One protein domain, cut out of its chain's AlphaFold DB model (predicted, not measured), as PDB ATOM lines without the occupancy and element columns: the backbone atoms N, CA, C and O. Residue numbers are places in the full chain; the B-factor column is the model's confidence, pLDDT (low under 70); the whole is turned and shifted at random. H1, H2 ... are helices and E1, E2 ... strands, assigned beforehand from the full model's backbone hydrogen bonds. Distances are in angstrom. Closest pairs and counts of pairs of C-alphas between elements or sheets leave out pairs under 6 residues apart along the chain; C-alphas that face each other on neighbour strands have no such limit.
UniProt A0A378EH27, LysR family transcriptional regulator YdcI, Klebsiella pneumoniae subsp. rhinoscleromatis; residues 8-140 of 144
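Overview. This is residues 8 to 140 of the 144 residues of the protein "LysR family transcriptional regulator YdcI" of Klebsiella pneumoniae subsp. rhinoscleromatis (UniProt A0A378EH27). A small sheet of three parallel strands has H2 and H3 over one face and H4 over the other, while the long helix H1 slants away at one side and a long link leads off to H6 in a small separate head. Residues 8 to 17 of H1 stick out, as do residues 30 to 36 and 118 to 124. The printed part has 133 residues, with six named helices and three named strands in the order H1 E1 H2 H3 E2 H4 E3 H5 H6; the sheet runs E2 E1 E3, and the class is mixed, helices and strands. The whole is loose, with a radius of gyration of the C-alphas of 19.8 A and spans of 64 by 46 by 28 A.

Arrangement. H1, residues 8 to 30, is not on the sheet. E1, residues 39 to 45, is the inner strand. H2, residues 47 to 52, stands up from the sheet, its line rising 64 degrees. H3, residues 54 to 64, is on the same face as H2, at a height over the sheet of 9.3 A. It runs along edge strand E2, residues 68 to 74, at 0 degrees on the local plane; their closest C-alphas, those of His 62 and Ile 68, are 7.4 A apart. E2 and E1 are parallel at 21 degrees, with N 43 and O 71 within hydrogen-bond range at 2.8 A. E1, H2, H3 and E2 form a strand-helix-strand unit, two parallel neighbour strands joined through helices, with a right-handed crossover. H4, residues 77 to 86, is on the opposite face at a height of 9.0 A, over E1 and edge strand E3, residues 91 to 93. The closest C-alphas of H4 and E3, those of Leu 80 and Gly 92, are 5.7 A apart. E1 and E3 are parallel at 28 degrees, with N 93 and O 44 at 2.8 A. E2, H4 and E3 form a split unit, with E1 between its strands, and its crossover is right-handed. H1 and H4 are near each other, with 10 pairs of C-alphas within 10 A. H5, residues 99 to 102, is close to H4 but not clearly touching, the C-alphas of Leu 81 and Leu 101 being 7.5 A apart. H6, residues 132 to 139, is apart from H5 and H4. Every O i to N i+4 pair is within hydrogen-bond range in H2 and H4, against 17 of 19 in H1, 6 of 7 in H3 and 3 of 4 in H6; H5 is too short for such a pair.

Along the chain. H1 spans 33.4 A from C-alpha 8 at (-41.538, -22.195, -31.622). E1 spans 19.1 A, E2 19.6 A, H3 15.2 A and H4 14.4 A. H6 ends with C-alpha 139 at (-16.711, -7.478, -29.245).

Size, cuts and confidence. The C-alphas of Gly 35 and Gln 127, the two farthest apart, are 64.4 A apart. The printed part has no cut. The link from H5 to H6, residues 103 to 131, is long. The mean pLDDT of the printed part is 83.8; 19 residues are under 70, among them residues 28 to 38.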
ATOM      1  N   VAL A   8     -40.782 -21.689 -30.464       87.44
ATOM      2  CA  VAL A   8     -41.538 -22.195 -31.622       87.44
ATOM      3  C   VAL A   8     -42.474 -21.118 -32.183       87.44
ATOM      4  O   VAL A   8     -42.661 -21.029 -33.393       87.44
ATOM      5  N   GLY A   9     -43.038 -20.268 -31.322       89.81
ATOM      6  CA  GLY A   9     -43.860 -19.126 -31.715       89.81
ATOM      7  C   GLY A   9     -43.094 -18.076 -32.521       89.81
ATOM      8  O   GLY A   9     -43.648 -17.543 -33.475       89.81
ATOM      9  N   GLU A  10     -41.825 -17.815 -32.205       82.81
ATOM     10  CA  GLU A  10     -40.963 -16.910 -32.983       82.81
ATOM     11  C   GLU A  10     -40.658 -17.471 -34.380       82.81
ATOM     12  O   GLU A  10     -40.760 -16.762 -35.388       82.81
ATOM     13  N   GLN A  11     -40.359 -18.773 -34.461       76.12
ATOM     14  CA  GLN A  11     -40.156 -19.464 -35.738       76.12
ATOM     15  C   GLN A  11     -41.435 -19.450 -36.584       76.12
ATOM     16  O   GLN A  11     -41.408 -19.080 -37.757       76.12
ATOM     17  N   PHE A  12     -42.575 -19.781 -35.977       85.75
ATOM     18  CA  PHE A  12     -43.869 -19.768 -36.651       85.75
ATOM     19  C   PHE A  12     -44.274 -18.363 -37.110       85.75
ATOM     20  O   PHE A  12     -44.736 -18.206 -38.239       85.75
ATOM     21  N   LEU A  13     -44.052 -17.336 -36.282       80.69
ATOM     22  CA  LEU A  13     -44.371 -15.947 -36.616       80.69
ATOM     23  C   LEU A  13     -43.681 -15.511 -37.912       80.69
ATOM     24  O   LEU A  13     -44.307 -14.876 -38.756       80.69
ATOM     25  N   THR A  14     -42.428 -15.924 -38.114       72.19
ATOM     26  CA  THR A  14     -41.674 -15.627 -39.342       72.19
ATOM     27  C   THR A  14     -42.367 -16.171 -40.597       72.19
ATOM     28  O   THR A  14     -42.357 -15.522 -41.641       72.19
ATOM     29  N   HIS A  15     -42.976 -17.357 -40.519       76.56
ATOM     30  CA  HIS A  15     -43.723 -17.946 -41.632       76.56
ATOM     31  C   HIS A  15     -45.129 -17.355 -41.767       76.56
ATOM     32  O   HIS A  15     -45.572 -17.090 -42.882       76.56
ATOM     33  N   ALA A  16     -45.812 -17.106 -40.648       83.38
ATOM     34  CA  ALA A  16     -47.154 -16.536 -40.629       83.38
ATOM     35  C   ALA A  16     -47.189 -15.132 -41.250       83.38
ATOM     36  O   ALA A  16     -48.063 -14.853 -42.068       83.38
ATOM     37  N   VAL A  17     -46.203 -14.285 -40.929       72.75
ATOM     38  CA  VAL A  17     -46.057 -12.948 -41.526       72.75
ATOM     39  C   VAL A  17     -45.921 -13.049 -43.046       72.75
ATOM     40  O   VAL A  17     -46.698 -12.429 -43.760       72.75
ATOM     41  N   LYS A  18     -45.045 -13.926 -43.556       64.31
ATOM     42  CA  LYS A  18     -44.858 -14.118 -45.007       64.31
ATOM     43  C   LYS A  18     -46.138 -14.543 -45.731       64.31
ATOM     44  O   LYS A  18     -46.383 -14.107 -46.850       64.31
ATOM     45  N   VAL A  19     -46.941 -15.415 -45.120       82.88
ATOM     46  CA  VAL A  19     -48.216 -15.857 -45.708       82.88
ATOM     47  C   VAL A  19     -49.226 -14.710 -45.744       82.88
ATOM     48  O   VAL A  19     -49.910 -14.534 -46.750       82.88
ATOM     49  N   LEU A  20     -49.310 -13.918 -44.673       81.06
ATOM     50  CA  LEU A  20     -50.196 -12.755 -44.616       81.06
ATOM     51  C   LEU A  20     -49.793 -11.683 -45.634       81.06
ATOM     52  O   LEU A  20     -50.665 -11.147 -46.318       81.06
ATOM     53  N   ASP A  21     -48.496 -11.427 -45.789       65.81
ATOM     54  CA  ASP A  21     -47.964 -10.491 -46.783       65.81
ATOM     55  C   ASP A  21     -48.292 -10.954 -48.212       65.81
ATOM     56  O   ASP A  21     -48.809 -10.179 -49.019       65.81
ATOM     57  N   ALA A  22     -48.122 -12.249 -48.503       69.44
ATOM     58  CA  ALA A  22     -48.487 -12.827 -49.797       69.44
ATOM     59  C   ALA A  22     -49.993 -12.705 -50.098       69.44
ATOM     60  O   ALA A  22     -50.379 -12.363 -51.218       69.44
ATOM     61  N   LEU A  23     -50.856 -12.947 -49.105       77.75
ATOM     62  CA  LEU A  23     -52.308 -12.784 -49.247       77.75
ATOM     63  C   LEU A  23     -52.701 -11.319 -49.471       77.75
ATOM     64  O   LEU A  23     -53.528 -11.031 -50.340       77.75
ATOM     65  N   ASN A  24     -52.088 -10.389 -48.734       67.56
ATOM     66  CA  ASN A  24     -52.300  -8.954 -48.918       67.56
ATOM     67  C   ASN A  24     -51.868  -8.502 -50.317       67.56
ATOM     68  O   ASN A  24     -52.607  -7.775 -50.981       67.56
ATOM     69  N   SER A  25     -50.713  -8.971 -50.784       64.19
ATOM     70  CA  SER A  25     -50.187  -8.681 -52.118       64.19
ATOM     71  C   SER A  25     -51.097  -9.199 -53.226       64.19
ATOM     72  O   SER A  25     -51.412  -8.459 -54.158       64.19
ATOM     73  N   ALA A  26     -51.597 -10.431 -53.099       68.56
ATOM     74  CA  ALA A  26     -52.584 -10.977 -54.027       68.56
ATOM     75  C   ALA A  26     -53.868 -10.129 -54.049       68.56
ATOM     76  O   ALA A  26     -54.370  -9.790 -55.121       68.56
ATOM     77  N   GLY A  27     -54.367  -9.714 -52.880       72.69
ATOM     78  CA  GLY A  27     -55.524  -8.822 -52.781       72.69
ATOM     79  C   GLY A  27     -55.293  -7.458 -53.443       72.69
ATOM     80  O   GLY A  27     -56.180  -6.939 -54.119       72.69
ATOM     81  N   GLN A  28     -54.099  -6.882 -53.300       61.25
ATOM     82  CA  GLN A  28     -53.736  -5.622 -53.956       61.25
ATOM     83  C   GLN A  28     -53.621  -5.770 -55.476       61.25
ATOM     84  O   GLN A  28     -54.122  -4.914 -56.204       61.25
ATOM     85  N   ALA A  29     -53.012  -6.858 -55.955       61.22
ATOM     86  CA  ALA A  29     -52.893  -7.147 -57.382       61.22
ATOM     87  C   ALA A  29     -54.272  -7.271 -58.051       61.22
ATOM     88  O   ALA A  29     -54.482  -6.725 -59.131       61.22
ATOM     89  N   LEU A  30     -55.231  -7.914 -57.376       67.88
ATOM     90  CA  LEU A  30     -56.612  -8.049 -57.850       67.88
ATOM     91  C   LEU A  30     -57.408  -6.734 -57.797       67.88
ATOM     92  O   LEU A  30     -58.326  -6.539 -58.589       67.88
ATOM     93  N   ASN A  31     -57.064  -5.825 -56.883       58.22
ATOM     94  CA  ASN A  31     -57.721  -4.523 -56.739       58.22
ATOM     95  C   ASN A  31     -57.126  -3.425 -57.632       58.22
ATOM     96  O   ASN A  31     -57.597  -2.283 -57.599       58.22
ATOM     97  N   ARG A  32     -56.108  -3.745 -58.439       56.19
ATOM     98  CA  ARG A  32     -55.509  -2.815 -59.396       56.19
ATOM     99  C   ARG A  32     -56.501  -2.582 -60.548       56.19
ATOM    100  O   ARG A  32     -56.500  -3.298 -61.542       56.19
ATOM    101  N   LYS A  33     -57.402  -1.607 -60.383       49.91
ATOM    102  CA  LYS A  33     -58.343  -1.177 -61.430       49.91
ATOM    103  C   LYS A  33     -57.578  -0.554 -62.596       49.91
ATOM    104  O   LYS A  33     -56.826   0.397 -62.398       49.91
ATOM    105  N   GLU A  34     -57.837  -1.036 -63.808       50.28
ATOM    106  CA  GLU A  34     -57.474  -0.328 -65.034       50.28
ATOM    107  C   GLU A  34     -58.157   1.054 -65.032       50.28
ATOM    108  O   GLU A  34     -59.384   1.146 -64.971       50.28
ATOM    109  N   GLY A  35     -57.370   2.137 -65.057       49.03
ATOM    110  CA  GLY A  35     -57.872   3.472 -65.413       49.03
ATOM    111  C   GLY A  35     -57.886   4.572 -64.342       49.03
ATOM    112  O   GLY A  35     -58.386   5.654 -64.636       49.03
ATOM    113  N   LEU A  36     -57.334   4.374 -63.140       49.50
ATOM    114  CA  LEU A  36     -57.099   5.477 -62.189       49.50
ATOM    115  C   LEU A  36     -55.589   5.709 -62.030       49.50
ATOM    116  O   LEU A  36     -54.945   5.100 -61.182       49.50
ATOM    117  N   ASN A  37     -55.044   6.574 -62.894       51.16
ATOM    118  CA  ASN A  37     -53.642   7.005 -62.934       51.16
ATOM    119  C   ASN A  37     -53.221   7.744 -61.650       51.16
ATOM    120  O   ASN A  37     -53.201   8.969 -61.615       51.16
ATOM    121  N   ASN A  38     -52.828   6.993 -60.628       57.69
ATOM    122  CA  ASN A  38     -51.598   7.295 -59.908       57.69
ATOM    123  C   ASN A  38     -50.718   6.067 -60.103       57.69
ATOM    124  O   ASN A  38     -51.015   5.008 -59.546       57.69
ATOM    125  N   ASP A  39     -49.664   6.186 -60.906       78.38
ATOM    126  CA  ASP A  39     -48.690   5.108 -61.024       78.38
ATOM    127  C   ASP A  39     -48.037   4.934 -59.650       78.38
ATOM    128  O   ASP A  39     -47.399   5.844 -59.116       78.38
ATOM    129  N   ILE A  40     -48.283   3.787 -59.017       87.00
ATOM    130  CA  ILE A  40     -47.693   3.451 -57.724       87.00
ATOM    131  C   ILE A  40     -46.403   2.683 -57.988       87.00
ATOM    132  O   ILE A  40     -46.436   1.633 -58.627       87.00
ATOM    133  N   VAL A  41     -45.294   3.167 -57.433       92.06
ATOM    134  CA  VAL A  41     -44.025   2.432 -57.394       92.06
ATOM    135  C   VAL A  41     -43.772   1.975 -55.964       92.06
ATOM    136  O   VAL A  41     -43.676   2.788 -55.039       92.06
ATOM    137  N   ARG A  42     -43.673   0.660 -55.780       93.81
ATOM    138  CA  ARG A  42     -43.486   0.006 -54.482       93.81
ATOM    139  C   ARG A  42     -42.005  -0.276 -54.273       93.81
ATOM    140  O   ARG A  42     -41.390  -1.029 -55.027       93.81
ATOM    141  N   ILE A  43     -41.439   0.331 -53.240       95.88
ATOM    142  CA  ILE A  43     -40.019   0.284 -52.920       95.88
ATOM    143  C   ILE A  43     -39.843  -0.445 -51.590       95.88
ATOM    144  O   ILE A  43     -40.266   0.033 -50.536       95.88
ATOM    145  N   GLY A  44     -39.172  -1.589 -51.631       96.31
ATOM    146  CA  GLY A  44     -38.620  -2.209 -50.436       96.31
ATOM    147  C   GLY A  44     -37.210  -1.683 -50.183       96.31
ATOM    148  O   GLY A  44     -36.415  -1.568 -51.115       96.31
ATOM    149  N   ALA A  45     -36.859  -1.400 -48.931       95.88
ATOM    150  CA  ALA A  45     -35.493  -1.016 -48.581       95.88
ATOM    151  C   ALA A  45     -35.021  -1.622 -47.259       95.88
ATOM    152  O   ALA A  45     -35.803  -1.793 -46.324       95.88
ATOM    153  N   LEU A  46     -33.717  -1.898 -47.156       93.88
ATOM    154  CA  LEU A  46     -33.095  -2.177 -45.861       93.88
ATOM    155  C   LEU A  46     -33.216  -0.952 -44.938       93.88
ATOM    156  O   LEU A  46     -33.175   0.176 -45.434       93.88
ATOM    157  N   PRO A  47     -33.284  -1.137 -43.604       88.62
ATOM    158  CA  PRO A  47     -33.416  -0.025 -42.661       88.62
ATOM    159  C   PRO A  47     -32.372   1.088 -42.851       88.62
ATOM    160  O   PRO A  47     -32.706   2.267 -42.772       88.62
ATOM    161  N   THR A  48     -31.117   0.729 -43.148       86.31
ATOM    162  CA  THR A  48     -30.027   1.695 -43.371       86.31
ATOM    163  C   THR A  48     -30.280   2.570 -44.596       86.31
ATOM    164  O   THR A  48     -30.131   3.786 -44.525       86.31
ATOM    165  N   ALA A  49     -30.735   1.979 -45.701       87.50
ATOM    166  CA  ALA A  49     -31.060   2.708 -46.921       87.50
ATOM    167  C   ALA A  49     -32.348   3.534 -46.779       87.50
ATOM    168  O   ALA A  49     -32.402   4.673 -47.254       87.50
ATOM    169  N   ALA A  50     -33.357   2.983 -46.096       89.00
ATOM    170  CA  ALA A  50     -34.635   3.642 -45.848       89.00
ATOM    171  C   ALA A  50     -34.481   4.928 -45.026       89.00
ATOM    172  O   ALA A  50     -35.147   5.920 -45.310       89.00
ATOM    173  N   LEU A  51     -33.583   4.918 -44.039       87.06
ATOM    174  CA  LEU A  51     -33.304   6.077 -43.188       87.06
ATOM    175  C   LEU A  51     -32.193   6.978 -43.743       87.06
ATOM    176  O   LEU A  51     -32.163   8.165 -43.434       87.06
ATOM    177  N   GLY A  52     -31.279   6.422 -44.539       86.31
ATOM    178  CA  GLY A  52     -30.141   7.146 -45.096       86.31
ATOM    179  C   GLY A  52     -30.487   7.902 -46.376       86.31
ATOM    180  O   GLY A  52     -30.578   9.127 -46.383       86.31
ATOM    181  N   ILE A  53     -30.639   7.174 -47.485       87.88
ATOM    182  CA  ILE A  53     -30.679   7.782 -48.825       87.88
ATOM    183  C   ILE A  53     -32.095   8.089 -49.318       87.88
ATOM    184  O   ILE A  53     -32.296   9.070 -50.038       87.88
ATOM    185  N   LEU A  54     -33.086   7.277 -48.932       91.81
ATOM    186  CA  LEU A  54     -34.429   7.365 -49.502       91.81
ATOM    187  C   LEU A  54     -35.138   8.702 -49.251       91.81
ATOM    188  O   LEU A  54     -35.733   9.196 -50.205       91.81
ATOM    189  N   PRO A  55     -35.065   9.348 -48.070       92.06
ATOM    190  CA  PRO A  55     -35.777  10.608 -47.846       92.06
ATOM    191  C   PRO A  55     -35.377  11.697 -48.851       92.06
ATOM    192  O   PRO A  55     -36.232  12.375 -49.423       92.06
ATOM    193  N   THR A  56     -34.076  11.819 -49.126       92.06
ATOM    194  CA  THR A  56     -33.539  12.784 -50.095       92.06
ATOM    195  C   THR A  56     -33.965  12.439 -51.520       92.06
ATOM    196  O   THR A  56     -34.421  13.320 -52.252       92.06
ATOM    197  N   VAL A  57     -33.854  11.164 -51.910       92.06
ATOM    198  CA  VAL A  57     -34.211  10.697 -53.260       92.06
ATOM    199  C   VAL A  57     -35.706  10.868 -53.522       92.06
ATOM    200  O   VAL A  57     -36.079  11.422 -54.551       92.06
ATOM    201  N   ILE A  58     -36.564  10.482 -52.575       93.62
ATOM    202  CA  ILE A  58     -38.022  10.652 -52.658       93.62
ATOM    203  C   ILE A  58     -38.377  12.131 -52.811       93.62
ATOM    204  O   ILE A  58     -39.179  12.489 -53.671       93.62
ATOM    205  N   GLY A  59     -37.744  13.005 -52.022       93.44
ATOM    206  CA  GLY A  59     -37.970  14.446 -52.107       93.44
ATOM    207  C   GLY A  59     -37.590  15.040 -53.468       93.44
ATOM    208  O   GLY A  59     -38.263  15.953 -53.949       93.44
ATOM    209  N   GLN A  60     -36.531  14.540 -54.108       94.44
ATOM    210  CA  GLN A  60     -36.143  14.955 -55.461       94.44
ATOM    211  C   GLN A  60     -37.060  14.356 -56.530       94.44
ATOM    212  O   GLN A  60     -37.500  15.079 -57.424       94.44
ATOM    213  N   PHE A  61     -37.390  13.072 -56.410       93.81
ATOM    214  CA  PHE A  61     -38.263  12.364 -57.337       93.81
ATOM    215  C   PHE A  61     -39.649  13.003 -57.392       93.81
ATOM    216  O   PHE A  61     -40.126  13.335 -58.471       93.81
ATOM    217  N   HIS A  62     -40.257  13.291 -56.238       90.75
ATOM    218  CA  HIS A  62     -41.591  13.891 -56.175       90.75
ATOM    219  C   HIS A  62     -41.654  15.293 -56.811       90.75
ATOM    220  O   HIS A  62     -42.692  15.708 -57.321       90.75
ATOM    221  N   LYS A  63     -40.534  16.034 -56.844       93.25
ATOM    222  CA  LYS A  63     -40.457  17.315 -57.572       93.25
ATOM    223  C   LYS A  63     -40.503  17.130 -59.089       93.25
ATOM    224  O   LYS A  63     -41.008  18.016 -59.775       93.25
ATOM    225  N   GLN A  64     -39.956  16.025 -59.592       92.94
ATOM    226  CA  GLN A  64     -39.863  15.712 -61.022       92.94
ATOM    227  C   GLN A  64     -41.092  14.945 -61.529       92.94
ATOM    228  O   GLN A  64     -41.503  15.151 -62.665       92.94
ATOM    229  N   GLN A  65     -41.678  14.093 -60.686       90.44
ATOM    230  CA  GLN A  65     -42.777  13.184 -61.006       90.44
ATOM    231  C   GLN A  65     -43.891  13.328 -59.962       90.44
ATOM    232  O   GLN A  65     -43.919  12.624 -58.952       90.44
ATOM    233  N   LYS A  66     -44.796  14.286 -60.178       86.00
ATOM    234  CA  LYS A  66     -45.833  14.650 -59.194       86.00
ATOM    235  C   LYS A  66     -47.000  13.666 -59.138       86.00
ATOM    236  O   LYS A  66     -47.622  13.535 -58.088       86.00
ATOM    237  N   ASP A  67     -47.254  12.974 -60.245       86.19
ATOM    238  CA  ASP A  67     -48.402  12.076 -60.406       86.19
ATOM    239  C   ASP A  67     -48.073  10.623 -60.007       86.19
ATOM    240  O   ASP A  67     -48.946   9.756 -59.973       86.19
ATOM    241  N   ILE A  68     -46.808  10.351 -59.660       88.56
ATOM    242  CA  ILE A  68     -46.344   9.038 -59.208       88.56
ATOM    243  C   ILE A  68     -46.376   8.985 -57.681       88.56
ATOM    244  O   ILE A  68     -45.791   9.821 -56.986       88.56
ATOM    245  N   THR A  69     -47.024   7.953 -57.148       89.25
ATOM    246  CA  THR A  69     -47.048   7.680 -55.709       89.25
ATOM    247  C   THR A  69     -45.965   6.666 -55.358       89.25
ATOM    248  O   THR A  69     -45.994   5.529 -55.819       89.25
ATOM    249  N   LEU A  70     -45.020   7.049 -54.500       92.19
ATOM    250  CA  LEU A  70     -44.036   6.113 -53.958       92.19
ATOM    251  C   LEU A  70     -44.567   5.485 -52.667       92.19
ATOM    252  O   LEU A  70     -44.884   6.198 -51.713       92.19
ATOM    253  N   GLN A  71     -44.632   4.156 -52.619       92.62
ATOM    254  CA  GLN A  71     -44.896   3.404 -51.392       92.62
ATOM    255  C   GLN A  71     -43.605   2.758 -50.918       92.62
ATOM    256  O   GLN A  71     -42.980   2.015 -51.669       92.62
ATOM    257  N   VAL A  72     -43.197   3.039 -49.682       93.31
ATOM    258  CA  VAL A  72     -41.907   2.591 -49.151       93.31
ATOM    259  C   VAL A  72     -42.122   1.739 -47.916       93.31
ATOM    260  O   VAL A  72     -42.788   2.166 -46.974       93.31
ATOM    261  N   ALA A  73     -41.513   0.557 -47.902       91.62
ATOM    262  CA  ALA A  73     -41.522  -0.342 -46.759       91.62
ATOM    263  C   ALA A  73     -40.097  -0.748 -46.378       91.62
ATOM    264  O   ALA A  73     -39.239  -0.998 -47.229       91.62
ATOM    265  N   THR A  74     -39.850  -0.831 -45.071       93.12
ATOM    266  CA  THR A  74     -38.592  -1.374 -44.557       93.12
ATOM    267  C   THR A  74     -38.680  -2.894 -44.516       93.12
ATOM    268  O   THR A  74     -39.626  -3.445 -43.959       93.12
ATOM    269  N   MET A  75     -37.693  -3.572 -45.092       90.38
ATOM    270  CA  MET A  75     -37.650  -5.027 -45.223       90.38
ATOM    271  C   MET A  75     -36.238  -5.539 -44.932       90.38
ATOM    272  O   MET A  75     -35.263  -4.803 -45.076       90.38
ATOM    273  N   ASN A  76     -36.100  -6.805 -44.536       91.12
ATOM    274  CA  ASN A  76     -34.791  -7.464 -44.552       91.12
ATOM    275  C   ASN A  76     -34.453  -7.962 -45.968       91.12
ATOM    276  O   ASN A  76     -35.310  -8.012 -46.851       91.12
ATOM    277  N   ASN A  77     -33.201  -8.362 -46.187       90.12
ATOM    278  CA  ASN A  77     -32.723  -8.696 -47.526       90.12
ATOM    279  C   ASN A  77     -33.453  -9.903 -48.141       90.12
ATOM    280  O   ASN A  77     -33.779  -9.897 -49.322       90.12
ATOM    281  N   THR A  78     -33.776 -10.918 -47.335       89.81
ATOM    282  CA  THR A  78     -34.541 -12.088 -47.787       89.81
ATOM    283  C   THR A  78     -35.957 -11.706 -48.226       89.81
ATOM    284  O   THR A  78     -36.443 -12.221 -49.230       89.81
ATOM    285  N   MET A  79     -36.611 -10.792 -47.501       90.44
ATOM    286  CA  MET A  79     -37.936 -10.273 -47.858       90.44
ATOM    287  C   MET A  79     -37.897  -9.456 -49.152       90.44
ATOM    288  O   MET A  79     -38.780  -9.638 -49.980       90.44
ATOM    289  N   LEU A  80     -36.858  -8.641 -49.378       92.94
ATOM    290  CA  LEU A  80     -36.696  -7.908 -50.644       92.94
ATOM    291  C   LEU A  80     -36.655  -8.857 -51.843       92.94
ATOM    292  O   LEU A  80     -37.372  -8.661 -52.819       92.94
ATOM    293  N   LEU A  81     -35.844  -9.912 -51.756       91.38
ATOM    294  CA  LEU A  81     -35.707 -10.891 -52.835       91.38
ATOM    295  C   LEU A  81     -37.028 -11.611 -53.126       91.38
ATOM    296  O   LEU A  81     -37.387 -11.794 -54.288       91.38
ATOM    297  N   ALA A  82     -37.752 -12.015 -52.080       88.75
ATOM    298  CA  ALA A  82     -39.054 -12.661 -52.224       88.75
ATOM    299  C   ALA A  82     -40.110 -11.702 -52.798       88.75
ATOM    300  O   ALA A  82     -40.860 -12.080 -53.699       88.75
ATOM    301  N   GLY A  83     -40.133 -10.456 -52.321       88.06
ATOM    302  CA  GLY A  83     -41.058  -9.425 -52.781       88.06
ATOM    303  C   GLY A  83     -40.826  -9.037 -54.242       88.06
ATOM    304  O   GLY A  83     -41.782  -8.892 -54.997       88.06
ATOM    305  N   LEU A  84     -39.565  -8.952 -54.677       91.12
ATOM    306  CA  LEU A  84     -39.223  -8.710 -56.081       91.12
ATOM    307  C   LEU A  84     -39.643  -9.882 -56.976       91.12
ATOM    308  O   LEU A  84     -40.270  -9.677 -58.009       91.12
ATOM    309  N   LYS A  85     -39.343 -11.125 -56.572       87.19
ATOM    310  CA  LYS A  85     -39.687 -12.323 -57.365       87.19
ATOM    311  C   LYS A  85     -41.192 -12.550 -57.490       87.19
ATOM    312  O   LYS A  85     -41.641 -13.086 -58.496       87.19
ATOM    313  N   SER A  86     -41.957 -12.176 -56.468       86.31
ATOM    314  CA  SER A  86     -43.420 -12.280 -56.471       86.31
ATOM    315  C   SER A  86     -44.119 -11.074 -57.108       86.31
ATOM    316  O   SER A  86     -45.316 -11.146 -57.373       86.31
ATOM    317  N   GLY A  87     -43.399  -9.975 -57.356       84.69
ATOM    318  CA  GLY A  87     -43.973  -8.720 -57.842       84.69
ATOM    319  C   GLY A  87     -44.743  -7.931 -56.777       84.69
ATOM    320  O   GLY A  87     -45.504  -7.024 -57.125       84.69
ATOM    321  N   GLU A  88     -44.573  -8.255 -55.491       86.25
ATOM    322  CA  GLU A  88     -45.083  -7.476 -54.354       86.25
ATOM    323  C   GLU A  88     -44.421  -6.092 -54.274       86.25
ATOM    324  O   GLU A  88     -45.099  -5.103 -53.993       86.25
ATOM    325  N   ILE A  89     -43.128  -6.007 -54.595       92.56
ATOM    326  CA  ILE A  89     -42.398  -4.744 -54.751       92.56
ATOM    327  C   ILE A  89     -41.808  -4.633 -56.153       92.56
ATOM    328  O   ILE A  89     -41.477  -5.636 -56.781       92.56
ATOM    329  N   ASP A  90     -41.669  -3.398 -56.624       92.50
ATOM    330  CA  ASP A  90     -41.130  -3.085 -57.948       92.50
ATOM    331  C   ASP A  90     -39.612  -2.852 -57.887       92.50
ATOM    332  O   ASP A  90     -38.884  -3.204 -58.811       92.50
ATOM    333  N   ILE A  91     -39.124  -2.268 -56.783       94.69
ATOM    334  CA  ILE A  91     -37.711  -1.917 -56.586       94.69
ATOM    335  C   ILE A  91     -37.262  -2.332 -55.182       94.69
ATOM    336  O   ILE A  91     -37.946  -2.064 -54.194       94.69
ATOM    337  N   GLY A  92     -36.084  -2.953 -55.089       94.38
ATOM    338  CA  GLY A  92     -35.438  -3.306 -53.828       94.38
ATOM    339  C   GLY A  92     -34.125  -2.551 -53.639       94.38
ATOM    340  O   GLY A  92     -33.204  -2.710 -54.435       94.38
ATOM    341  N   ILE A  93     -34.011  -1.771 -52.563       94.38
ATOM    342  CA  ILE A  93     -32.764  -1.113 -52.155       94.38
ATOM    343  C   ILE A  93     -32.157  -1.903 -51.000       94.38
ATOM    344  O   ILE A  93     -32.502  -1.722 -49.828       94.38
ATOM    345  N   GLY A  94     -31.271  -2.830 -51.346       91.50
ATOM    346  CA  GLY A  94     -30.683  -3.755 -50.390       91.50
ATOM    347  C   GLY A  94     -29.232  -4.081 -50.681       91.50
ATOM    348  O   GLY A  94     -28.509  -3.301 -51.299       91.50
ATOM    349  N   ARG A  95     -28.797  -5.239 -50.192       87.50
ATOM    350  CA  ARG A  95     -27.425  -5.719 -50.366       87.50
ATOM    351  C   ARG A  95     -27.407  -6.822 -51.413       87.50
ATOM    352  O   ARG A  95     -28.345  -7.615 -51.518       87.50
ATOM    353  N   MET A  96     -26.306  -6.895 -52.155       84.44
ATOM    354  CA  MET A  96     -26.029  -8.058 -52.996       84.44
ATOM    355  C   MET A  96     -26.026  -9.327 -52.132       84.44
ATOM    356  O   MET A  96     -25.621  -9.293 -50.967       84.44
ATOM    357  N   SER A  97     -26.544 -10.415 -52.695       81.81
ATOM    358  CA  SER A  97     -26.735 -11.704 -52.015       81.81
ATOM    359  C   SER A  97     -25.959 -12.799 -52.734       81.81
ATOM    360  O   SER A  97     -25.249 -12.522 -53.698       81.81
ATOM    361  N   ASP A  98     -26.120 -14.048 -52.301       81.62
ATOM    362  CA  ASP A  98     -25.585 -15.185 -53.043       81.62
ATOM    363  C   ASP A  98     -26.114 -15.192 -54.491       81.62
ATOM    364  O   ASP A  98     -27.318 -14.988 -54.700       81.62
ATOM    365  N   PRO A  99     -25.258 -15.457 -55.498       79.62
ATOM    366  CA  PRO A  99     -25.644 -15.409 -56.909       79.62
ATOM    367  C   PRO A  99     -26.880 -16.253 -57.254       79.62
ATOM    368  O   PRO A  99     -27.701 -15.848 -58.074       79.62
ATOM    369  N   GLU A 100     -27.061 -17.400 -56.594       80.56
ATOM    370  CA  GLU A 100     -28.225 -18.275 -56.789       80.56
ATOM    371  C   GLU A 100     -29.545 -17.581 -56.422       80.56
ATOM    372  O   GLU A 100     -30.547 -17.691 -57.134       80.56
ATOM    373  N   LEU A 101     -29.545 -16.802 -55.338       76.69
ATOM    374  CA  LEU A 101     -30.712 -16.044 -54.896       76.69
ATOM    375  C   LEU A 101     -31.010 -14.856 -55.817       76.69
ATOM    376  O   LEU A 101     -32.164 -14.423 -55.894       76.69
ATOM    377  N   MET A 102     -29.998 -14.373 -56.536       79.19
ATOM    378  CA  MET A 102     -30.074 -13.242 -57.458       79.19
ATOM    379  C   MET A 102     -30.588 -13.617 -58.856       79.19
ATOM    380  O   MET A 102     -30.948 -12.727 -59.622       79.19
ATOM    381  N   SER A 103     -30.673 -14.908 -59.189       83.25
ATOM    382  CA  SER A 103     -31.192 -15.358 -60.486       83.25
ATOM    383  C   SER A 103     -32.610 -14.833 -60.758       83.25
ATOM    384  O   SER A 103     -33.485 -14.883 -59.885       83.25
ATOM    385  N   GLY A 104     -32.828 -14.324 -61.975       83.69
ATOM    386  CA  GLY A 104     -34.100 -13.744 -62.420       83.69
ATOM    387  C   GLY A 104     -34.365 -12.311 -61.947       83.69
ATOM    388  O   GLY A 104     -35.456 -11.800 -62.177       83.69
ATOM    389  N   LEU A 105     -33.396 -11.661 -61.296       88.88
ATOM    390  CA  LEU A 105     -33.491 -10.275 -60.844       88.88
ATOM    391  C   LEU A 105     -32.372  -9.428 -61.462       88.88
ATOM    392  O   LEU A 105     -31.247  -9.896 -61.649       88.88
ATOM    393  N   HIS A 106     -32.677  -8.165 -61.753       89.81
ATOM    394  CA  HIS A 106     -31.690  -7.180 -62.187       89.81
ATOM    395  C   HIS A 106     -31.094  -6.459 -60.977       89.81
ATOM    396  O   HIS A 106     -31.815  -6.102 -60.047       89.81
ATOM    397  N   TYR A 107     -29.781  -6.227 -61.011       90.56
ATOM    398  CA  TYR A 107     -29.059  -5.536 -59.947       90.56
ATOM    399  C   TYR A 107     -28.182  -4.436 -60.507       90.56
ATOM    400  O   TYR A 107     -27.524  -4.604 -61.531       90.56
ATOM    401  N   GLU A 108     -28.118  -3.349 -59.753       90.50
ATOM    402  CA  GLU A 108     -27.228  -2.232 -60.004       90.50
ATOM    403  C   GLU A 108     -26.546  -1.835 -58.694       90.50
ATOM    404  O   GLU A 108     -27.168  -1.806 -57.628       90.50
ATOM    405  N   LEU A 109     -25.243  -1.560 -58.761       89.06
ATOM    406  CA  LEU A 109     -24.510  -1.028 -57.621       89.06
ATOM    407  C   LEU A 109     -24.819   0.465 -57.482       89.06
ATOM    408  O   LEU A 109     -24.351   1.266 -58.283       89.06
ATOM    409  N   LEU A 110     -25.553   0.837 -56.435       88.69
ATOM    410  CA  LEU A 110     -25.919   2.237 -56.192       88.69
ATOM    411  C   LEU A 110     -24.827   3.014 -55.449       88.69
ATOM    412  O   LEU A 110     -24.517   4.150 -55.796       88.69
ATOM    413  N   PHE A 111     -24.259   2.424 -54.396       84.94
ATOM    414  CA  PHE A 111     -23.190   3.017 -53.592       84.94
ATOM    415  C   PHE A 111     -22.527   1.951 -52.716       84.94
ATOM    416  O   PHE A 111     -23.062   0.861 -52.514       84.94
ATOM    417  N   LEU A 112     -21.357   2.286 -52.172       84.25
ATOM    418  CA  LEU A 112     -20.674   1.485 -51.162       84.25
ATOM    419  C   LEU A 112     -20.889   2.115 -49.785       84.25
ATOM    420  O   LEU A 112     -20.629   3.303 -49.587       84.25
ATOM    421  N   GLU A 113     -21.342   1.321 -48.819       79.62
ATOM    422  CA  GLU A 113     -21.450   1.760 -47.427       79.62
ATOM    423  C   GLU A 113     -20.082   1.685 -46.736       79.62
ATOM    424  O   GLU A 113     -19.424   0.644 -46.722       79.62
ATOM    425  N   SER A 114     -19.651   2.793 -46.128       81.25
ATOM    426  CA  SER A 114     -18.447   2.808 -45.292       81.25
ATOM    427  C   SER A 114     -18.768   2.315 -43.886       81.25
ATOM    428  O   SER A 114     -19.560   2.936 -43.179       81.25
ATOM    429  N   LEU A 115     -18.091   1.259 -43.437       82.62
ATOM    430  CA  LEU A 115     -18.148   0.841 -42.039       82.62
ATOM    431  C   LEU A 115     -17.411   1.855 -41.156       82.62
ATOM    432  O   LEU A 115     -16.311   2.308 -41.483       82.62
ATOM    433  N   LYS A 116     -18.026   2.216 -40.029       86.12
ATOM    434  CA  LYS A 116     -17.446   3.112 -39.025       86.12
ATOM    435  C   LYS A 116     -17.416   2.403 -37.679       86.12
ATOM    436  O   LYS A 116     -18.397   1.779 -37.286       86.12
ATOM    437  N   LEU A 117     -16.297   2.530 -36.972       86.94
ATOM    438  CA  LEU A 117     -16.199   2.132 -35.573       86.94
ATOM    439  C   LEU A 117     -16.764   3.259 -34.705       86.94
ATOM    440  O   LEU A 117     -16.330   4.404 -34.822       86.94
ATOM    441  N   VAL A 118     -17.705   2.926 -33.824       89.25
ATOM    442  CA  VAL A 118     -18.265   3.860 -32.843       89.25
ATOM    443  C   VAL A 118     -17.900   3.362 -31.453       89.25
ATOM    444  O   VAL A 118     -18.191   2.223 -31.099       89.25
ATOM    445  N   VAL A 119     -17.249   4.219 -30.670       91.44
ATOM    446  CA  VAL A 119     -16.816   3.929 -29.299       91.44
ATOM    447  C   VAL A 119     -17.197   5.081 -28.379       91.44
ATOM    448  O   VAL A 119     -17.399   6.210 -28.831       91.44
ATOM    449  N   ARG A 120     -17.282   4.813 -27.073       92.56
ATOM    450  CA  ARG A 120     -17.469   5.876 -26.078       92.56
ATOM    451  C   ARG A 120     -16.299   6.878 -26.105       92.56
ATOM    452  O   ARG A 120     -15.178   6.496 -26.454       92.56
ATOM    453  N   PRO A 121     -16.503   8.129 -25.663       93.81
ATOM    454  CA  PRO A 121     -15.396   9.050 -25.427       93.81
ATOM    455  C   PRO A 121     -14.322   8.435 -24.511       93.81
ATOM    456  O   PRO A 121     -14.637   7.738 -23.541       93.81
ATOM    457  N   GLY A 122     -13.049   8.671 -24.844       92.12
ATOM    458  CA  GLY A 122     -11.902   8.153 -24.087       92.12
ATOM    459  C   GLY A 122     -11.702   6.636 -24.171       92.12
ATOM    460  O   GLY A 122     -11.096   6.054 -23.276       92.12
ATOM    461  N   HIS A 123     -12.245   5.968 -25.191       91.75
ATOM    462  CA  HIS A 123     -12.026   4.536 -25.384       91.75
ATOM    463  C   HIS A 123     -10.554   4.230 -25.732       91.75
ATOM    464  O   HIS A 123      -9.986   4.958 -26.548       91.75
ATOM    465  N   PRO A 124      -9.945   3.145 -25.203       89.88
ATOM    466  CA  PRO A 124      -8.544   2.793 -25.476       89.88
ATOM    467  C   PRO A 124      -8.197   2.702 -26.967       89.88
ATOM    468  O   PRO A 124      -7.165   3.204 -27.393       89.88
ATOM    469  N   LEU A 125      -9.117   2.174 -27.784       90.50
ATOM    470  CA  LEU A 125      -8.967   2.112 -29.248       90.50
ATOM    471  C   LEU A 125      -8.743   3.474 -29.932       90.50
ATOM    472  O   LEU A 125      -8.353   3.495 -31.089       90.50
ATOM    473  N   LEU A 126      -8.990   4.605 -29.264       90.31
ATOM    474  CA  LEU A 126      -8.701   5.932 -29.822       90.31
ATOM    475  C   LEU A 126      -7.217   6.318 -29.728       90.31
ATOM    476  O   LEU A 126      -6.816   7.288 -30.363       90.31
ATOM    477  N   GLN A 127      -6.421   5.605 -28.927       89.75
ATOM    478  CA  GLN A 127      -5.001   5.898 -28.678       89.75
ATOM    479  C   GLN A 127      -4.052   4.988 -29.478       89.75
ATOM    480  O   GLN A 127      -2.836   5.107 -29.362       89.75
ATOM    481  N   GLU A 128      -4.593   4.071 -30.278       85.81
ATOM    482  CA  GLU A 128      -3.839   3.043 -30.998       85.81
ATOM    483  C   GLU A 128      -4.232   3.022 -32.484       85.81
ATOM    484  O   GLU A 128      -5.301   3.495 -32.877       85.81
ATOM    485  N   THR A 129      -3.391   2.420 -33.330       86.81
ATOM    486  CA  THR A 129      -3.776   2.104 -34.711       86.81
ATOM    487  C   THR A 129      -4.848   1.018 -34.702       86.81
ATOM    488  O   THR A 129      -4.583  -0.138 -34.372       86.81
ATOM    489  N   VAL A 130      -6.071   1.383 -35.084       87.12
ATOM    490  CA  VAL A 130      -7.221   0.476 -35.063       87.12
ATOM    491  C   VAL A 130      -7.165  -0.507 -36.233       87.12
ATOM    492  O   VAL A 130      -7.220  -0.111 -37.398       87.12
ATOM    493  N   THR A 131      -7.130  -1.801 -35.918       88.44
ATOM    494  CA  THR A 131      -7.279  -2.902 -36.880       88.44
ATOM    495  C   THR A 131      -8.567  -3.680 -36.617       88.44
ATOM    496  O   THR A 131      -9.093  -3.681 -35.502       88.44
ATOM    497  N   LEU A 132      -9.086  -4.378 -37.634       86.12
ATOM    498  CA  LEU A 132     -10.305  -5.181 -37.483       86.12
ATOM    499  C   LEU A 132     -10.134  -6.290 -36.433       86.12
ATOM    500  O   LEU A 132     -11.029  -6.494 -35.620       86.12
ATOM    501  N   SER A 133      -8.979  -6.965 -36.410       87.12
ATOM    502  CA  SER A 133      -8.678  -7.989 -35.401       87.12
ATOM    503  C   SER A 133      -8.763  -7.422 -33.985       87.12
ATOM    504  O   SER A 133      -9.419  -8.006 -33.127       87.12
ATOM    505  N   ARG A 134      -8.195  -6.231 -33.769       86.44
ATOM    506  CA  ARG A 134      -8.214  -5.559 -32.471       86.44
ATOM    507  C   ARG A 134      -9.626  -5.158 -32.049       86.44
ATOM    508  O   ARG A 134      -9.967  -5.287 -30.882       86.44
ATOM    509  N   VAL A 135     -10.472  -4.711 -32.980       87.88
ATOM    510  CA  VAL A 135     -11.890  -4.420 -32.690       87.88
ATOM    511  C   VAL A 135     -12.645  -5.688 -32.271       87.88
ATOM    512  O   VAL A 135     -13.443  -5.640 -31.336       87.88
ATOM    513  N   MET A 136     -12.378  -6.824 -32.920       85.00
ATOM    514  CA  MET A 136     -13.044  -8.097 -32.613       85.00
ATOM    515  C   MET A 136     -12.722  -8.620 -31.205       85.00
ATOM    516  O   MET A 136     -13.584  -9.245 -30.590       85.00
ATOM    517  N   GLU A 137     -11.540  -8.318 -30.660       85.56
ATOM    518  CA  GLU A 137     -11.183  -8.652 -29.271       85.56
ATOM    519  C   GLU A 137     -12.108  -7.968 -28.250       85.56
ATOM    520  O   GLU A 137     -12.463  -8.567 -27.235       85.56
ATOM    521  N   TRP A 138     -12.565  -6.744 -28.534       79.38
ATOM    522  CA  TRP A 138     -13.502  -6.014 -27.672       79.38
ATOM    523  C   TRP A 138     -14.951  -6.507 -27.806       79.38
ATOM    524  O   TRP A 138     -15.711  -6.461 -26.838       79.38
ATOM    525  N   ALA A 139     -15.346  -7.011 -28.980       69.00
ATOM    526  CA  ALA A 139     -16.711  -7.478 -29.245       69.00
ATOM    527  C   ALA A 139     -17.093  -8.758 -28.465       69.00
ATOM    528  O   ALA A 139     -18.276  -9.057 -28.326       69.00
ATOM    529  N   GLY A 140     -16.109  -9.494 -27.933       60.03
ATOM    530  CA  GLY A 140     -16.290 -10.767 -27.222       60.03
ATOM    531  C   GLY A 140     -16.683 -10.682 -25.738       60.03
ATOM    532  O   GLY A 140     -16.755 -11.720 -25.089       60.03
TER     533      GLY A 140